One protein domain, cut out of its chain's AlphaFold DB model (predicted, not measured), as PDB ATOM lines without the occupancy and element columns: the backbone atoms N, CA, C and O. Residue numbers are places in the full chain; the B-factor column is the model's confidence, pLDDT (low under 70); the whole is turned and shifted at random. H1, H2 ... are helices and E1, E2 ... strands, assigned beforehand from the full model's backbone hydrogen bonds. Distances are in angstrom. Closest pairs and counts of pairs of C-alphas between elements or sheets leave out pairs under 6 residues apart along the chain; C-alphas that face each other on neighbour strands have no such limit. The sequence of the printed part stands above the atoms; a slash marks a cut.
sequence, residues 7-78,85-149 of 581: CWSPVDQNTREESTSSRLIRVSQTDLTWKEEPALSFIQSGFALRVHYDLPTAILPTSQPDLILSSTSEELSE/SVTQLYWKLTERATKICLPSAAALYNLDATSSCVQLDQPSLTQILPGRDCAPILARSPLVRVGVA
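What this domain is: This is residues 7 to 78 and 85 to 149 of the 581 residues of an uncharacterized protein of Echinostoma caproni (UniProt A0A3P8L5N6). Two small, strongly twisted sheets stand partly face to face: E5, E4 and E7 opposite E6, E8 and the second part of the long strand E3. The first part of E3, up to its bend at residue 44, reaches out to a loose head of E1, E2 and two long loops, residues 11 to 23 and 27 to 40, and residues 57 to 62 stick out. The 137 printed residues hold eight named strands and one short helix, in order E1 E2 E3 E4 E5 E6 E7 H1 E8; the class is mostly strand, with 61 residues in named elements, under half. E5 E4 E7 is antiparallel; the other sheet is branched and mixed. The whole is loose, radius of gyration of the C-alphas 18.1 A, spans 55 by 44 by 26 A.

Where its parts are: E1, residues 7 to 10, begins at C-alpha 7 (-20.682, 46.642, 29.661). E2 is residues 24 to 26; E3, 41 to 54, measures 36.1 A. E4, 67 to 74, measures 23.3 A and E5, 86 to 93, 22.4 A. E6 is 97 to 102, E7 108 to 114, H1 130 to 133. E8, 143 to 149, ends at C-alpha 149 (-14.537, 39.770, 59.323).

How they stand to each other: E3 bends by 66 degrees at residue 44. Antiparallel to it are E1 (N 7 to O 46, 2.9 A), E2, its hairpin partner (N 25 to O 42, 2.8 A), and E6 (N 49 to O 100, 3.0 A); E8 is parallel (N 52 to O 144, 2.8 A). E4 pairs with E5 (N 71 to O 89, 2.8 A) and E7 (N 70 to O 112, 2.8 A). The closest C-alphas of E7 and E8, Ala 113 and Val 146, are 7.3 A apart. H1 only grazes the branched sheet; it is too short for an O i to N i+4 pair, and its one O i to N i+3 pair is not within range.

The domain as a whole: C-alphas 78 and 85 are 12.2 A apart across the cut. Links E1 to E2, E2 to E3, E3 to E4 and E7 to H1 are long. Confidence is under 70 at residues 12 to 22, 27 to 40, 75 to 78 and 85.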
ATOM      1  N   CYS A   7     -20.446  45.224  29.448       88.88
ATOM      2  CA  CYS A   7     -20.682  46.642  29.661       88.88
ATOM      3  C   CYS A   7     -20.821  47.364  28.332       88.88
ATOM      4  O   CYS A   7     -20.201  46.984  27.336       88.88
ATOM      5  N   TRP A   8     -21.578  48.451  28.354       85.75
ATOM      6  CA  TRP A   8     -21.896  49.233  27.175       85.75
ATOM      7  C   TRP A   8     -21.598  50.702  27.449       85.75
ATOM      8  O   TRP A   8     -22.009  51.226  28.484       85.75
ATOM      9  N   SER A   9     -20.887  51.363  26.540       81.31
ATOM     10  CA  SER A   9     -20.731  52.820  26.539       81.31
ATOM     11  C   SER A   9     -21.376  53.419  25.289       81.31
ATOM     12  O   SER A   9     -21.420  52.746  24.254       81.31
ATOM     13  N   PRO A  10     -21.881  54.663  25.351       79.69
ATOM     14  CA  PRO A  10     -22.336  55.376  24.162       79.69
ATOM     15  C   PRO A  10     -21.216  55.458  23.121       79.69
ATOM     16  O   PRO A  10     -20.041  55.565  23.472       79.69
ATOM     17  N   VAL A  11     -21.577  55.390  21.842       74.69
ATOM     18  CA  VAL A  11     -20.626  55.615  20.748       74.69
ATOM     19  C   VAL A  11     -20.467  57.116  20.526       74.69
ATOM     20  O   VAL A  11     -21.402  57.780  20.077       74.69
ATOM     21  N   ASP A  12     -19.273  57.648  20.787       66.31
ATOM     22  CA  ASP A  12     -18.949  59.042  20.482       66.31
ATOM     23  C   ASP A  12     -18.785  59.232  18.969       66.31
ATOM     24  O   ASP A  12     -18.165  58.411  18.289       66.31
ATOM     25  N   GLN A  13     -19.286  60.346  18.422       56.47
ATOM     26  CA  GLN A  13     -19.243  60.622  16.975       56.47
ATOM     27  C   GLN A  13     -17.813  60.638  16.388       56.47
ATOM     28  O   GLN A  13     -17.656  60.379  15.196       56.47
ATOM     29  N   ASN A  14     -16.785  60.839  17.224       52.56
ATOM     30  CA  ASN A  14     -15.366  60.830  16.846       52.56
ATOM     31  C   ASN A  14     -14.696  59.439  16.896       52.56
ATOM     32  O   ASN A  14     -13.569  59.304  16.443       52.56
ATOM     33  N   THR A  15     -15.360  58.406  17.433       52.56
ATOM     34  CA  THR A  15     -14.805  57.037  17.588       52.56
ATOM     35  C   THR A  15     -15.220  56.075  16.468       52.56
ATOM     36  O   THR A  15     -15.040  54.864  16.572       52.56
ATOM     37  N   ARG A  16     -15.799  56.597  15.375       48.34
ATOM     38  CA  ARG A  16     -16.256  55.784  14.232       48.34
ATOM     39  C   ARG A  16     -15.128  55.121  13.442       48.34
ATOM     40  O   ARG A  16     -15.419  54.226  12.649       48.34
ATOM     41  N   GLU A  17     -13.885  55.531  13.651       46.06
ATOM     42  CA  GLU A  17     -12.722  54.957  12.988       46.06
ATOM     43  C   GLU A  17     -11.891  54.168  14.016       46.06
ATOM     44  O   GLU A  17     -11.583  54.673  15.088       46.06
ATOM     45  N   GLU A  18     -11.550  52.919  13.665       45.47
ATOM     46  CA  GLU A  18     -10.429  52.121  14.216       45.47
ATOM     47  C   GLU A  18     -10.637  50.988  15.250       45.47
ATOM     48  O   GLU A  18      -9.665  50.551  15.859       45.47
ATOM     49  N   SER A  19     -11.793  50.323  15.364       43.91
ATOM     50  CA  SER A  19     -11.736  48.932  15.884       43.91
ATOM     51  C   SER A  19     -12.707  47.973  15.206       43.91
ATOM     52  O   SER A  19     -13.905  47.956  15.455       43.91
ATOM     53  N   THR A  20     -12.167  47.106  14.351       46.53
ATOM     54  CA  THR A  20     -12.895  46.015  13.684       46.53
ATOM     55  C   THR A  20     -13.248  44.855  14.628       46.53
ATOM     56  O   THR A  20     -13.934  43.921  14.217       46.53
ATOM     57  N   SER A  21     -12.803  44.902  15.890       55.22
ATOM     58  CA  SER A  21     -13.011  43.866  16.912       55.22
ATOM     59  C   SER A  21     -14.052  44.224  17.981       55.22
ATOM     60  O   SER A  21     -14.417  43.359  18.781       55.22
ATOM     61  N   SER A  22     -14.548  45.464  18.012       61.06
ATOM     62  CA  SER A  22     -15.495  45.916  19.031       61.06
ATOM     63  C   SER A  22     -16.941  45.583  18.650       61.06
ATOM     64  O   SER A  22     -17.377  45.728  17.505       61.06
ATOM     65  N   ARG A  23     -17.710  45.069  19.615       74.69
ATOM     66  CA  ARG A  23     -19.108  44.674  19.389       74.69
ATOM     67  C   ARG A  23     -20.024  45.884  19.547       74.69
ATOM     68  O   ARG A  23     -19.880  46.640  20.502       74.69
ATOM     69  N   LEU A  24     -20.985  46.031  18.636       76.62
ATOM     70  CA  LEU A  24     -21.914  47.160  18.580       76.62
ATOM     71  C   LEU A  24     -23.354  46.689  18.828       76.62
ATOM     72  O   LEU A  24     -23.832  45.783  18.143       76.62
ATOM     73  N   ILE A  25     -24.061  47.340  19.751       77.19
ATOM     74  CA  ILE A  25     -25.518  47.245  19.886       77.19
ATOM     75  C   ILE A  25     -26.148  48.522  19.341       77.19
ATOM     76  O   ILE A  25     -25.735  49.628  19.683       77.19
ATOM     77  N   ARG A  26     -27.181  48.360  18.512       73.50
ATOM     78  CA  ARG A  26     -28.063  49.450  18.089       73.50
ATOM     79  C   ARG A  26     -29.469  49.161  18.579       73.50
ATOM     80  O   ARG A  26     -30.003  48.088  18.299       73.50
ATOM     81  N   VAL A  27     -30.052  50.109  19.300       69.75
ATOM     82  CA  VAL A  27     -31.449  50.034  19.727       69.75
ATOM     83  C   VAL A  27     -32.310  50.674  18.639       69.75
ATOM     84  O   VAL A  27     -32.084  51.820  18.265       69.75
ATOM     85  N   SER A  28     -33.278  49.928  18.107       64.56
ATOM     86  CA  SER A  28     -34.253  50.433  17.134       64.56
ATOM     87  C   SER A  28     -35.665  50.244  17.675       64.56
ATOM     88  O   SER A  28     -36.075  49.108  17.922       64.56
ATOM     89  N   GLN A  29     -36.410  51.336  17.827       62.66
ATOM     90  CA  GLN A  29     -37.856  51.310  18.045       62.66
ATOM     91  C   GLN A  29     -38.553  51.548  16.698       62.66
ATOM     92  O   GLN A  29     -37.988  52.214  15.835       62.66
ATOM     93  N   THR A  30     -39.755  51.001  16.495       63.34
ATOM     94  CA  THR A  30     -40.499  51.105  15.218       63.34
ATOM     95  C   THR A  30     -40.733  52.541  14.758       63.34
ATOM     96  O   THR A  30     -40.871  52.781  13.561       63.34
ATOM     97  N   ASP A  31     -40.721  53.477  15.704       61.50
ATOM     98  CA  ASP A  31     -41.074  54.878  15.499       61.50
ATOM     99  C   ASP A  31     -39.829  55.788  15.431       61.50
ATOM    100  O   ASP A  31     -39.961  56.997  15.271       61.50
ATOM    101  N   LEU A  32     -38.619  55.215  15.547       57.47
ATOM    102  CA  LEU A  32     -37.345  55.944  15.553       57.47
ATOM    103  C   LEU A  32     -36.483  55.559  14.340       57.47
ATOM    104  O   LEU A  32     -36.170  54.389  14.099       57.47
ATOM    105  N   THR A  33     -36.045  56.558  13.574       59.75
ATOM    106  CA  THR A  33     -35.134  56.400  12.434       59.75
ATOM    107  C   THR A  33     -33.688  56.268  12.927       59.75
ATOM    108  O   THR A  33     -32.980  57.242  13.152       59.75
ATOM    109  N   TRP A  34     -33.184  55.033  13.034       55.75
ATOM    110  CA  TRP A  34     -31.826  54.719  13.534       55.75
ATOM    111  C   TRP A  34     -30.656  55.439  12.826       55.75
ATOM    112  O   TRP A  34     -29.536  55.444  13.337       55.75
ATOM    113  N   LYS A  35     -30.873  56.007  11.630       57.12
ATOM    114  CA  LYS A  35     -29.868  56.801  10.900       57.12
ATOM    115  C   LYS A  35     -29.717  58.226  11.441       57.12
ATOM    116  O   LYS A  35     -28.670  58.826  11.215       57.12
ATOM    117  N   GLU A  36     -30.732  58.744  12.126       58.69
ATOM    118  CA  GLU A  36     -30.828  60.147  12.552       58.69
ATOM    119  C   GLU A  36     -30.576  60.318  14.060       58.69
ATOM    120  O   GLU A  36     -30.221  61.410  14.495       58.69
ATOM    121  N   GLU A  37     -30.633  59.232  14.845       57.94
ATOM    122  CA  GLU A  37     -30.405  59.243  16.298       57.94
ATOM    123  C   GLU A  37     -29.170  58.412  16.717       57.94
ATOM    124  O   GLU A  37     -29.288  57.265  17.160       57.94
ATOM    125  N   PRO A  38     -27.942  58.964  16.618       57.25
ATOM    126  CA  PRO A  38     -26.713  58.257  16.998       57.25
ATOM    127  C   PRO A  38     -26.637  57.908  18.497       57.25
ATOM    128  O   PRO A  38     -25.862  57.028  18.868       57.25
ATOM    129  N   ALA A  39     -27.467  58.535  19.339       57.34
ATOM    130  CA  ALA A  39     -27.534  58.318  20.786       57.34
ATOM    131  C   ALA A  39     -27.981  56.899  21.206       57.34
ATOM    132  O   ALA A  39     -27.891  56.551  22.379       57.34
ATOM    133  N   LEU A  40     -28.441  56.069  20.261       68.06
ATOM    134  CA  LEU A  40     -28.924  54.701  20.499       68.06
ATOM    135  C   LEU A  40     -27.922  53.607  20.081       68.06
ATOM    136  O   LEU A  40     -28.280  52.428  19.984       68.06
ATOM    137  N   SER A  41     -26.674  53.991  19.796       73.94
ATOM    138  CA  SER A  41     -25.574  53.071  19.498       73.94
ATOM    139  C   SER A  41     -24.647  52.931  20.701       73.94
ATOM    140  O   SER A  41     -24.143  53.926  21.221       73.94
ATOM    141  N   PHE A  42     -24.376  51.691  21.093       80.00
ATOM    142  CA  PHE A  42     -23.503  51.364  22.212       80.00
ATOM    143  C   PHE A  42     -22.404  50.405  21.774       80.00
ATOM    144  O   PHE A  42     -22.670  49.417  21.087       80.00
ATOM    145  N   ILE A  43     -21.178  50.678  22.195       84.69
ATOM    146  CA  ILE A  43     -20.021  49.810  21.980       84.69
ATOM    147  C   ILE A  43     -19.746  49.010  23.250       84.69
ATOM    148  O   ILE A  43     -19.970  49.500  24.361       84.69
ATOM    149  N   GLN A  44     -19.292  47.767  23.093       85.81
ATOM    150  CA  GLN A  44     -18.834  46.971  24.223       85.81
ATOM    151  C   GLN A  44     -17.643  47.685  24.870       85.81
ATOM    152  O   GLN A  44     -16.572  47.765  24.274       85.81
ATOM    153  N   SER A  45     -17.835  48.170  26.094       85.12
ATOM    154  CA  SER A  45     -16.820  48.900  26.858       85.12
ATOM    155  C   SER A  45     -16.085  48.034  27.877       85.12
ATOM    156  O   SER A  45     -15.128  48.496  28.488       85.12
ATOM    157  N   GLY A  46     -16.533  46.791  28.076       88.31
ATOM    158  CA  GLY A  46     -15.918  45.861  29.016       88.31
ATOM    159  C   GLY A  46     -16.781  44.640  29.322       88.31
ATOM    160  O   GLY A  46     -17.757  44.341  28.624       88.31
ATOM    161  N   PHE A  47     -16.418  43.939  30.393       91.44
ATOM    162  CA  PHE A  47     -17.128  42.772  30.916       91.44
ATOM    163  C   PHE A  47     -17.774  43.099  32.258       91.44
ATOM    164  O   PHE A  47     -17.144  43.694  33.135       91.44
ATOM    165  N   ALA A  48     -19.031  42.690  32.416       91.00
ATOM    166  CA  ALA A  48     -19.771  42.871  33.650       91.00
ATOM    167  C   ALA A  48     -19.455  41.736  34.633       91.00
ATOM    168  O   ALA A  48     -19.461  40.554  34.276       91.00
ATOM    169  N   LEU A  49     -19.218  42.108  35.885       92.25
ATOM    170  CA  LEU A  49     -18.899  41.191  36.972       92.25
ATOM    171  C   LEU A  49     -19.855  41.420  38.138       92.25
ATOM    172  O   LEU A  49     -20.135  42.565  38.487       92.25
ATOM    173  N   ARG A  50     -20.346  40.337  38.744       92.19
ATOM    174  CA  ARG A  50     -21.219  40.410  39.921       92.19
ATOM    175  C   ARG A  50     -20.382  40.478  41.189       92.19
ATOM    176  O   ARG A  50     -19.484  39.661  41.382       92.19
ATOM    177  N   VAL A  51     -20.743  41.401  42.068       91.19
ATOM    178  CA  VAL A  51     -20.167  41.578  43.396       91.19
ATOM    179  C   VAL A  51     -21.297  41.497  44.414       91.19
ATOM    180  O   VAL A  51     -22.295  42.213  44.312       91.19
ATOM    181  N   HIS A  52     -21.156  40.590  45.376       89.44
ATOM    182  CA  HIS A  52     -22.092  40.416  46.474       89.44
ATOM    183  C   HIS A  52     -21.405  40.687  47.808       89.44
ATOM    184  O   HIS A  52     -20.340  40.140  48.093       89.44
ATOM    185  N   TYR A  53     -22.023  41.532  48.619       85.50
ATOM    186  CA  TYR A  53     -21.534  41.882  49.939       85.50
ATOM    187  C   TYR A  53     -22.294  41.092  51.010       85.50
ATOM    188  O   TYR A  53     -23.496  41.285  51.215       85.50
ATOM    189  N   ASP A  54     -21.581  40.185  51.677       81.38
ATOM    190  CA  ASP A  54     -22.128  39.265  52.670       81.38
ATOM    191  C   ASP A  54     -22.139  39.944  54.050       81.38
ATOM    192  O   ASP A  54     -21.185  39.867  54.824       81.38
ATOM    193  N   LEU A  55     -23.236  40.653  54.345       76.69
ATOM    194  CA  LEU A  55     -23.439  41.323  55.629       76.69
ATOM    195  C   LEU A  55     -24.110  40.382  56.651       76.69
ATOM    196  O   LEU A  55     -25.181  39.843  56.353       76.69
ATOM    197  N   PRO A  56     -23.567  40.236  57.873       75.81
ATOM    198  CA  PRO A  56     -24.183  39.438  58.931       75.81
ATOM    199  C   PRO A  56     -25.453  40.124  59.458       75.81
ATOM    200  O   PRO A  56     -25.409  40.961  60.360       75.81
ATOM    201  N   THR A  57     -26.615  39.754  58.911       73.69
ATOM    202  CA  THR A  57     -27.926  40.344  59.256       73.69
ATOM    203  C   THR A  57     -28.330  40.153  60.714       73.69
ATOM    204  O   THR A  57     -29.171  40.900  61.199       73.69
ATOM    205  N   ALA A  58     -27.743  39.174  61.408       71.81
ATOM    206  CA  ALA A  58     -27.958  38.964  62.839       71.81
ATOM    207  C   ALA A  58     -27.448  40.141  63.689       71.81
ATOM    208  O   ALA A  58     -28.023  40.434  64.731       71.81
ATOM    209  N   ILE A  59     -26.389  40.819  63.234       74.00
ATOM    210  CA  ILE A  59     -25.769  41.946  63.940       74.00
ATOM    211  C   ILE A  59     -26.068  43.277  63.249       74.00
ATOM    212  O   ILE A  59     -26.155  44.298  63.916       74.00
ATOM    213  N   LEU A  60     -26.216  43.280  61.922       77.00
ATOM    214  CA  LEU A  60     -26.491  44.474  61.119       77.00
ATOM    215  C   LEU A  60     -27.807  44.294  60.346       77.00
ATOM    216  O   LEU A  60     -27.792  44.083  59.127       77.00
ATOM    217  N   PRO A  61     -28.959  44.296  61.043       72.25
ATOM    218  CA  PRO A  61     -30.256  44.114  60.408       72.25
ATOM    219  C   PRO A  61     -30.660  45.315  59.548       72.25
ATOM    220  O   PRO A  61     -31.300  45.120  58.515       72.25
ATOM    221  N   THR A  62     -30.300  46.538  59.951       73.31
ATOM    222  CA  THR A  62     -30.823  47.764  59.325       73.31
ATOM    223  C   THR A  62     -29.747  48.634  58.685       73.31
ATOM    224  O   THR A  62     -30.027  49.368  57.738       73.31
ATOM    225  N   SER A  63     -28.511  48.532  59.163       74.81
ATOM    226  CA  SER A  63     -27.404  49.371  58.724       74.81
ATOM    227  C   SER A  63     -26.593  48.756  57.573       74.81
ATOM    228  O   SER A  63     -26.443  47.541  57.457       74.81
ATOM    229  N   GLN A  64     -26.069  49.611  56.686       76.00
ATOM    230  CA  GLN A  64     -25.177  49.219  55.589       76.00
ATOM    231  C   GLN A  64     -23.894  50.063  55.650       76.00
ATOM    232  O   GLN A  64     -23.978  51.290  55.563       76.00
ATOM    233  N   PRO A  65     -22.712  49.449  55.845       78.44
ATOM    234  CA  PRO A  65     -21.452  50.180  55.875       78.44
ATOM    235  C   PRO A  65     -21.018  50.616  54.471       78.44
ATOM    236  O   PRO A  65     -21.253  49.921  53.485       78.44
ATOM    237  N   ASP A  66     -20.310  51.745  54.403       78.88
ATOM    238  CA  ASP A  66     -19.652  52.187  53.175       78.88
ATOM    239  C   ASP A  66     -18.529  51.202  52.799       78.88
ATOM    240  O   ASP A  66     -17.606  50.956  53.586       78.88
ATOM    241  N   LEU A  67     -18.605  50.659  51.581       87.12
ATOM    242  CA  LEU A  67     -17.661  49.692  51.024       87.12
ATOM    243  C   LEU A  67     -17.049  50.242  49.731       87.12
ATOM    244  O   LEU A  67     -17.761  50.698  48.835       87.12
ATOM    245  N   ILE A  68     -15.724  50.175  49.622       90.19
ATOM    246  CA  ILE A  68     -14.985  50.538  48.415       90.19
ATOM    247  C   ILE A  68     -14.303  49.282  47.889       90.19
ATOM    248  O   ILE A  68     -13.372  48.763  48.504       90.19
ATOM    249  N   LEU A  69     -14.757  48.814  46.730       92.38
ATOM    250  CA  LEU A  69     -14.026  47.823  45.954       92.38
ATOM    251  C   LEU A  69     -13.007  48.563  45.092       92.38
ATOM    252  O   LEU A  69     -13.330  49.563  44.455       92.38
ATOM    253  N   SER A  70     -11.781  48.073  45.067       92.12
ATOM    254  CA  SER A  70     -10.702  48.616  44.259       92.12
ATOM    255  C   SER A  70     -10.123  47.529  43.375       92.12
ATOM    256  O   SER A  70     -10.151  46.343  43.709       92.12
ATOM    257  N   SER A  71      -9.614  47.935  42.221       92.38
ATOM    258  CA  SER A  71      -8.893  47.042  41.343       92.38
ATOM    259  C   SER A  71      -7.634  47.686  40.801       92.38
ATOM    260  O   SER A  71      -7.646  48.847  40.394       92.38
ATOM    261  N   THR A  72      -6.562  46.903  40.765       89.81
ATOM    262  CA  THR A  72      -5.328  47.249  40.065       89.81
ATOM    263  C   THR A  72      -5.160  46.299  38.893       89.81
ATOM    264  O   THR A  72      -5.196  45.080  39.060       89.81
ATOM    265  N   SER A  73      -5.025  46.857  37.697       86.56
ATOM    266  CA  SER A  73      -4.781  46.075  36.486       86.56
ATOM    267  C   SER A  73      -3.326  46.155  36.072       86.56
ATOM    268  O   SER A  73      -2.712  47.215  36.172       86.56
ATOM    269  N   GLU A  74      -2.791  45.040  35.585       79.19
ATOM    270  CA  GLU A  74      -1.518  45.012  34.875       79.19
ATOM    271  C   GLU A  74      -1.753  44.505  33.448       79.19
ATOM    272  O   GLU A  74      -2.256  43.397  33.249       79.19
ATOM    273  N   GLU A  75      -1.382  45.312  32.453       69.50
ATOM    274  CA  GLU A  75      -1.320  44.877  31.054       69.50
ATOM    275  C   GLU A  75       0.119  44.518  30.668       69.50
ATOM    276  O   GLU A  75       1.062  45.285  30.886       69.50
ATOM    277  N   LEU A  76       0.289  43.326  30.090       55.94
ATOM    278  CA  LEU A  76       1.544  42.890  29.483       55.94
ATOM    279  C   LEU A  76       1.627  43.468  28.067       55.94
ATOM    280  O   LEU A  76       0.900  43.040  27.175       55.94
ATOM    281  N   SER A  77       2.521  44.434  27.861       54.47
ATOM    282  CA  SER A  77       2.903  44.862  26.514       54.47
ATOM    283  C   SER A  77       3.761  43.773  25.860       54.47
ATOM    284  O   SER A  77       4.855  43.479  26.342       54.47
ATOM    285  N   GLU A  78       3.299  43.191  24.750       50.75
ATOM    286  CA  GLU A  78       4.122  42.317  23.893       50.75
ATOM    287  C   GLU A  78       5.186  43.106  23.101       50.75
ATOM    288  O   GLU A  78       6.127  42.525  22.559       50.75
ATOM    289  N   SER A  85       1.236  49.517  31.821       57.28
ATOM    290  CA  SER A  85       0.113  50.420  32.097       57.28
ATOM    291  C   SER A  85      -0.641  49.869  33.305       57.28
ATOM    292  O   SER A  85      -1.180  48.763  33.241       57.28
ATOM    293  N   VAL A  86      -0.617  50.595  34.425       72.69
ATOM    294  CA  VAL A  86      -1.362  50.231  35.635       72.69
ATOM    295  C   VAL A  86      -2.599  51.111  35.711       72.69
ATOM    296  O   VAL A  86      -2.497  52.295  36.034       72.69
ATOM    297  N   THR A  87      -3.772  50.542  35.429       80.19
ATOM    298  CA  THR A  87      -5.044  51.254  35.626       80.19
ATOM    299  C   THR A  87      -5.615  50.881  36.986       80.19
ATOM    300  O   THR A  87      -5.768  49.693  37.291       80.19
ATOM    301  N   GLN A  88      -5.931  51.894  37.794       88.12
ATOM    302  CA  GLN A  88      -6.625  51.731  39.066       88.12
ATOM    303  C   GLN A  88      -8.092  52.127  38.923       88.12
ATOM    304  O   GLN A  88      -8.403  53.189  38.380       88.12
ATOM    305  N   LEU A  89      -8.984  51.274  39.416       90.75
ATOM    306  CA  LEU A  89     -10.427  51.488  39.392       90.75
ATOM    307  C   LEU A  89     -10.989  51.350  40.803       90.75
ATOM    308  O   LEU A  89     -10.564  50.475  41.554       90.75
ATOM    309  N   TYR A  90     -11.960  52.191  41.143       91.69
ATOM    310  CA  TYR A  90     -12.638  52.181  42.437       91.69
ATOM    311  C   TYR A  90     -14.153  52.201  42.244       91.69
ATOM    312  O   TYR A  90     -14.661  52.966  41.428       91.69
ATOM    313  N   TRP A  91     -14.881  51.407  43.026       92.38
ATOM    314  CA  TRP A  91     -16.343  51.370  43.051       92.38
ATOM    315  C   TRP A  91     -16.836  51.552  44.483       92.38
ATOM    316  O   TRP A  91     -16.482  50.769  45.365       92.38
ATOM    317  N   LYS A  92     -17.678  52.566  44.714       90.38
ATOM    318  CA  LYS A  92     -18.401  52.721  45.981       90.38
ATOM    319  C   LYS A  92     -19.649  51.844  45.939       90.38
ATOM    320  O   LYS A  92     -20.575  52.129  45.186       90.38
ATOM    321  N   LEU A  93     -19.666  50.781  46.734       87.88
ATOM    322  CA  LEU A  93     -20.768  49.828  46.785       87.88
ATOM    323  C   LEU A  93     -21.768  50.282  47.852       87.88
ATOM    324  O   LEU A  93     -21.459  50.274  49.040       87.88
ATOM    325  N   THR A  94     -22.952  50.712  47.417       80.06
ATOM    326  CA  THR A  94     -24.049  51.168  48.295       80.06
ATOM    327  C   THR A  94     -25.161  50.136  48.445       80.06
ATOM    328  O   THR A  94     -26.117  50.373  49.170       80.06
ATOM    329  N   GLU A  95     -25.067  49.009  47.739       83.19
ATOM    330  CA  GLU A  95     -26.053  47.934  47.754       83.19
ATOM    331  C   GLU A  95     -25.362  46.577  47.910       83.19
ATOM    332  O   GLU A  95     -24.195  46.410  47.548       83.19
ATOM    333  N   ARG A  96     -26.093  45.577  48.422       82.50
ATOM    334  CA  ARG A  96     -25.541  44.229  48.647       82.50
ATOM    335  C   ARG A  96     -25.225  43.477  47.359       82.50
ATOM    336  O   ARG A  96     -24.315  42.659  47.359       82.50
ATOM    337  N   ALA A  97     -25.967  43.728  46.284       88.38
ATOM    338  CA  ALA A  97     -25.817  43.041  45.006       88.38
ATOM    339  C   ALA A  97     -25.549  44.067  43.903       88.38
ATOM    340  O   ALA A  97     -26.459  44.741  43.431       88.38
ATOM    341  N   THR A  98     -24.291  44.179  43.481       89.94
ATOM    342  CA  THR A  98     -23.853  45.181  42.501       89.94
ATOM    343  C   THR A  98     -23.114  44.536  41.342       89.94
ATOM    344  O   THR A  98     -22.436  43.521  41.489       89.94
ATOM    345  N   LYS A  99     -23.257  45.105  40.151       90.81
ATOM    346  CA  LYS A  99     -22.472  44.724  38.983       90.81
ATOM    347  C   LYS A  99     -21.529  45.860  38.611       90.81
ATOM    348  O   LYS A  99     -21.938  47.015  38.523       90.81
ATOM    349  N   ILE A 100     -20.270  45.510  38.397       92.88
ATOM    350  CA  ILE A 100     -19.203  46.440  38.027       92.88
ATOM    351  C   ILE A 100     -18.702  46.136  36.620       92.88
ATOM    352  O   ILE A 100     -18.988  45.070  36.070       92.88
ATOM    353  N   CYS A 101     -17.936  47.065  36.052       92.25
ATOM    354  CA  CYS A 101     -17.368  46.914  34.723       92.25
ATOM    355  C   CYS A 101     -15.847  46.824  34.721       92.25
ATOM    356  O   CYS A 101     -15.183  47.716  35.245       92.25
ATOM    357  N   LEU A 102     -15.310  45.797  34.059       92.00
ATOM    358  CA  LEU A 102     -13.880  45.634  33.801       92.00
ATOM    359  C   LEU A 102     -13.574  45.952  32.321       92.00
ATOM    360  O   LEU A 102     -14.048  45.213  31.454       92.00
ATOM    361  N   PRO A 103     -12.835  47.040  32.011       88.50
ATOM    362  CA  PRO A 103     -12.697  47.544  30.639       88.50
ATOM    363  C   PRO A 103     -11.927  46.650  29.655       88.50
ATOM    364  O   PRO A 103     -12.309  46.546  28.492       88.50
ATOM    365  N   SER A 104     -10.841  46.007  30.095       85.56
ATOM    366  CA  SER A 104      -9.920  45.272  29.216       85.56
ATOM    367  C   SER A 104     -10.122  43.762  29.322       85.56
ATOM    368  O   SER A 104     -10.214  43.204  30.413       85.56
ATOM    369  N   ALA A 105     -10.166  43.073  28.177       84.50
ATOM    370  CA  ALA A 105     -10.245  41.611  28.131       84.50
ATOM    371  C   ALA A 105      -8.908  40.933  28.482       84.50
ATOM    372  O   ALA A 105      -8.907  39.786  28.931       84.50
ATOM    373  N   ALA A 106      -7.794  41.628  28.228       83.81
ATOM    374  CA  ALA A 106      -6.434  41.099  28.309       83.81
ATOM    375  C   ALA A 106      -5.727  41.440  29.630       83.81
ATOM    376  O   ALA A 106      -4.761  40.773  29.994       83.81
ATOM    377  N   ALA A 107      -6.207  42.456  30.351       86.56
ATOM    378  CA  ALA A 107      -5.634  42.853  31.627       86.56
ATOM    379  C   ALA A 107      -6.013  41.879  32.753       86.56
ATOM    380  O   ALA A 107      -7.176  41.484  32.886       86.56
ATOM    381  N   LEU A 108      -5.041  41.542  33.604       90.12
ATOM    382  CA  LEU A 108      -5.297  40.837  34.858       90.12
ATOM    383  C   LEU A 108      -5.650  41.862  35.939       90.12
ATOM    384  O   LEU A 108      -4.838  42.733  36.248       90.12
ATOM    385  N   TYR A 109      -6.842  41.744  36.517       91.44
ATOM    386  CA  TYR A 109      -7.336  42.636  37.564       91.44
ATOM    387  C   TYR A 109      -7.161  41.991  38.937       91.44
ATOM    388  O   TYR A 109      -7.775  40.961  39.213       91.44
ATOM    389  N   ASN A 110      -6.367  42.615  39.808       92.69
ATOM    390  CA  ASN A 110      -6.304  42.273  41.226       92.69
ATOM    391  C   ASN A 110      -7.379  43.067  41.970       92.69
ATOM    392  O   ASN A 110      -7.391  44.295  41.876       92.69
ATOM    393  N   LEU A 111      -8.281  42.386  42.668       92.88
ATOM    394  CA  LEU A 111      -9.376  42.973  43.433       92.88
ATOM    395  C   LEU A 111      -9.020  43.051  44.915       92.88
ATOM    396  O   LEU A 111      -8.542  42.076  45.495       92.88
ATOM    397  N   ASP A 112      -9.326  44.189  45.524       92.94
ATOM    398  CA  ASP A 112      -9.220  44.401  46.965       92.94
ATOM    399  C   ASP A 112     -10.415  45.215  47.469       92.94
ATOM    400  O   ASP A 112     -10.990  46.015  46.727       92.94
ATOM    401  N   ALA A 113     -10.806  45.016  48.721       90.62
ATOM    402  CA  ALA A 113     -11.983  45.632  49.313       90.62
ATOM    403  C   ALA A 113     -11.626  46.332  50.623       90.62
ATOM    404  O   ALA A 113     -10.971  45.772  51.497       90.62
ATOM    405  N   THR A 114     -12.094  47.569  50.780       89.75
ATOM    406  CA  THR A 114     -11.807  48.387  51.961       89.75
ATOM    407  C   THR A 114     -13.067  49.062  52.491       89.75
ATOM    408  O   THR A 114     -13.988  49.391  51.743       89.75
ATOM    409  N   SER A 115     -13.121  49.267  53.806       86.44
ATOM    410  CA  SER A 115     -14.177  50.033  54.470       86.44
ATOM    411  C   SER A 115     -13.582  50.867  55.602       86.44
ATOM    412  O   SER A 115     -12.625  50.457  56.258       86.44
ATOM    413  N   SER A 116     -14.163  52.043  55.849       78.88
ATOM    414  CA  SER A 116     -13.797  52.895  56.985       78.88
ATOM    415  C   SER A 116     -14.466  52.477  58.297       78.88
ATOM    416  O   SER A 116     -14.058  52.952  59.355       78.88
ATOM    417  N   CYS A 117     -15.498  51.630  58.238       82.62
ATOM    418  CA  CYS A 117     -16.361  51.329  59.381       82.62
ATOM    419  C   CYS A 117     -16.384  49.854  59.786       82.62
ATOM    420  O   CYS A 117     -16.760  49.558  60.915       82.62
ATOM    421  N   VAL A 118     -15.973  48.935  58.911       86.56
ATOM    422  CA  VAL A 118     -15.896  47.497  59.206       86.56
ATOM    423  C   VAL A 118     -14.579  46.912  58.696       86.56
ATOM    424  O   VAL A 118     -13.965  47.461  57.785       86.56
ATOM    425  N   GLN A 119     -14.134  45.800  59.280       88.31
ATOM    426  CA  GLN A 119     -13.011  45.023  58.753       88.31
ATOM    427  C   GLN A 119     -13.571  43.925  57.861       88.31
ATOM    428  O   GLN A 119     -14.441  43.165  58.282       88.31
ATOM    429  N   LEU A 120     -13.087  43.878  56.628       88.94
ATOM    430  CA  LEU A 120     -13.577  42.979  55.594       88.94
ATOM    431  C   LEU A 120     -12.669  41.762  55.474       88.94
ATOM    432  O   LEU A 120     -11.465  41.854  55.728       88.94
ATOM    433  N   ASP A 121     -13.251  40.648  55.050       88.00
ATOM    434  CA  ASP A 121     -12.480  39.517  54.549       88.00
ATOM    435  C   ASP A 121     -11.892  39.851  53.175       88.00
ATOM    436  O   ASP A 121     -12.391  40.721  52.451       88.00
ATOM    437  N   GLN A 122     -10.850  39.119  52.781       87.81
ATOM    438  CA  GLN A 122     -10.394  39.179  51.395       87.81
ATOM    439  C   GLN A 122     -11.528  38.744  50.453       87.81
ATOM    440  O   GLN A 122     -12.248  37.791  50.771       87.81
ATOM    441  N   PRO A 123     -11.686  39.399  49.287       91.31
ATOM    442  CA  PRO A 123     -12.662  38.973  48.297       91.31
ATOM    443  C   PRO A 123     -12.488  37.491  47.949       91.31
ATOM    444  O   PRO A 123     -11.365  37.019  47.772       91.31
ATOM    445  N   SER A 124     -13.593  36.760  47.774       91.62
ATOM    446  CA  SER A 124     -13.565  35.327  47.431       91.62
ATOM    447  C   SER A 124     -12.795  35.026  46.141       91.62
ATOM    448  O   SER A 124     -12.361  33.898  45.917       91.62
ATOM    449  N   LEU A 125     -12.661  36.035  45.277       90.56
ATOM    450  CA  LEU A 125     -11.836  36.042  44.080       90.56
ATOM    451  C   LEU A 125     -11.017  37.330  44.077       90.56
ATOM    452  O   LEU A 125     -11.566  38.420  43.924       90.56
ATOM    453  N   THR A 126      -9.704  37.197  44.234       90.56
ATOM    454  CA  THR A 126      -8.764  38.326  44.282       90.56
ATOM    455  C   THR A 126      -8.144  38.641  42.926       90.56
ATOM    456  O   THR A 126      -7.553  39.702  42.774       90.56
ATOM    457  N   GLN A 127      -8.277  37.757  41.932       92.25
ATOM    458  CA  GLN A 127      -7.744  37.946  40.583       92.25
ATOM    459  C   GLN A 127      -8.753  37.515  39.527       92.25
ATOM    460  O   GLN A 127      -9.340  36.439  39.638       92.25
ATOM    461  N   ILE A 128      -8.940  38.342  38.497       92.25
ATOM    462  CA  ILE A 128      -9.857  38.064  37.386       92.25
ATOM    463  C   ILE A 128      -9.219  38.485  36.066       92.25
ATOM    464  O   ILE A 128      -8.732  39.607  35.930       92.25
ATOM    465  N   LEU A 129      -9.273  37.590  35.081       92.62
ATOM    466  CA  LEU A 129      -8.928  37.861  33.691       92.62
ATOM    467  C   LEU A 129     -10.217  37.856  32.850       92.62
ATOM    468  O   LEU A 129     -10.702  36.778  32.493       92.62
ATOM    469  N   PRO A 130     -10.798  39.022  32.507       91.06
ATOM    470  CA  PRO A 130     -12.153  39.090  31.961       91.06
ATOM    471  C   PRO A 130     -12.356  38.301  30.667       91.06
ATOM    472  O   PRO A 130     -13.388  37.657  30.509       91.06
ATOM    473  N   GLY A 131     -11.367  38.286  29.768       86.81
ATOM    474  CA  GLY A 131     -11.453  37.543  28.508       86.81
ATOM    475  C   GLY A 131     -11.513  36.019  28.670       86.81
ATOM    476  O   GLY A 131     -11.967  35.334  27.756       86.81
ATOM    477  N   ARG A 132     -11.076  35.488  29.820       89.81
ATOM    478  CA  ARG A 132     -11.114  34.055  30.145       89.81
ATOM    479  C   ARG A 132     -12.248  33.713  31.106       89.81
ATOM    480  O   ARG A 132     -12.903  32.689  30.935       89.81
ATOM    481  N   ASP A 133     -12.446  34.552  32.116       91.62
ATOM    482  CA  ASP A 133     -13.265  34.223  33.279       91.62
ATOM    483  C   ASP A 133     -14.707  34.759  33.151       91.62
ATOM    484  O   ASP A 133     -15.626  34.174  33.721       91.62
ATOM    485  N   CYS A 134     -14.950  35.835  32.389       91.38
ATOM    486  CA  CYS A 134     -16.289  36.413  32.217       91.38
ATOM    487  C   CYS A 134     -17.020  35.845  30.991       91.38
ATOM    488  O   CYS A 134     -16.437  35.604  29.934       91.38
ATOM    489  N   ALA A 135     -18.340  35.690  31.104       89.88
ATOM    490  CA  ALA A 135     -19.196  35.166  30.046       89.88
ATOM    491  C   ALA A 135     -20.140  36.245  29.478       89.88
ATOM    492  O   ALA A 135     -20.508  37.179  30.187       89.88
ATOM    493  N   PRO A 136     -20.627  36.099  28.227       85.06
ATOM    494  CA  PRO A 136     -21.645  36.996  27.661       85.06
ATOM    495  C   PRO A 136     -22.983  36.991  28.422       85.06
ATOM    496  O   PRO A 136     -23.753  37.943  28.324       85.06
ATOM    497  N   ILE A 137     -23.249  35.915  29.171       88.12
ATOM    498  CA  ILE A 137     -24.393  35.777  30.075       88.12
ATOM    499  C   ILE A 137     -23.877  35.984  31.500       88.12
ATOM    500  O   ILE A 137     -23.112  35.153  31.993       88.12
ATOM    501  N   LEU A 138     -24.328  37.040  32.179       86.25
ATOM    502  CA  LEU A 138     -23.818  37.468  33.489       86.25
ATOM    503  C   LEU A 138     -23.931  36.377  34.562       86.25
ATOM    504  O   LEU A 138     -23.057  36.236  35.416       86.25
ATOM    505  N   ALA A 139     -24.988  35.563  34.496       85.38
ATOM    506  CA  ALA A 139     -25.200  34.434  35.401       85.38
ATOM    507  C   ALA A 139     -24.070  33.386  35.350       85.38
ATOM    508  O   ALA A 139     -23.863  32.667  36.327       85.38
ATOM    509  N   ARG A 140     -23.358  33.299  34.218       87.88
ATOM    510  CA  ARG A 140     -22.229  32.384  33.994       87.88
ATOM    511  C   ARG A 140     -20.872  33.017  34.308       87.88
ATOM    512  O   ARG A 140     -19.890  32.290  34.373       87.88
ATOM    513  N   SER A 141     -20.814  34.335  34.502       89.44
ATOM    514  CA  SER A 141     -19.624  35.014  35.020       89.44
ATOM    515  C   SER A 141     -19.457  34.733  36.521       89.44
ATOM    516  O   SER A 141     -20.462  34.513  37.216       89.44
ATOM    517  N   PRO A 142     -18.221  34.779  37.049       90.44
ATOM    518  CA  PRO A 142     -17.954  34.591  38.468       90.44
ATOM    519  C   PRO A 142     -18.698  35.606  39.345       90.44
ATOM    520  O   PRO A 142     -19.046  36.710  38.917       90.44
ATOM    521  N   LEU A 143     -18.947  35.203  40.590       90.81
ATOM    522  CA  LEU A 143     -19.487  36.052  41.644       90.81
ATOM    523  C   LEU A 143     -18.368  36.347  42.641       90.81
ATOM    524  O   LEU A 143     -17.848  35.425  43.266       90.81
ATOM    525  N   VAL A 144     -18.018  37.620  42.801       92.50
ATOM    526  CA  VAL A 144     -17.092  38.062  43.846       92.50
ATOM    527  C   VAL A 144     -17.887  38.280  45.121       92.50
ATOM    528  O   VAL A 144     -18.790  39.113  45.143       92.50
ATOM    529  N   ARG A 145     -17.569  37.539  46.179       90.88
ATOM    530  CA  ARG A 145     -18.137  37.748  47.511       90.88
ATOM    531  C   ARG A 145     -17.154  38.521  48.371       90.88
ATOM    532  O   ARG A 145     -15.967  38.207  48.373       90.88
ATOM    533  N   VAL A 146     -17.648  39.515  49.096       89.88
ATOM    534  CA  VAL A 146     -16.876  40.252  50.101       89.88
ATOM    535  C   VAL A 146     -17.556  40.028  51.444       89.88
ATOM    536  O   VAL A 146     -18.703  40.434  51.621       89.88
ATOM    537  N   GLY A 147     -16.871  39.339  52.355       86.25
ATOM    538  CA  GLY A 147     -17.346  39.089  53.715       86.25
ATOM    539  C   GLY A 147     -16.977  40.220  54.670       86.25
ATOM    540  O   GLY A 147     -16.102  41.044  54.389       86.25
ATOM    541  N   VAL A 148     -17.651  40.259  55.816       86.44
ATOM    542  CA  VAL A 148     -17.224  41.066  56.960       86.44
ATOM    543  C   VAL A 148     -16.509  40.146  57.929       86.44
ATOM    544  O   VAL A 148     -17.094  39.169  58.371       86.44
ATOM    545  N   ALA A 149     -15.283  40.492  58.303       84.81
ATOM    546  CA  ALA A 149     -14.537  39.770  59.323       84.81
ATOM    547  C   ALA A 149     -14.932  40.263  60.720       84.81
ATOM    548  O   ALA A 149     -15.307  39.485  61.600       84.81
TER     549      ALA A 149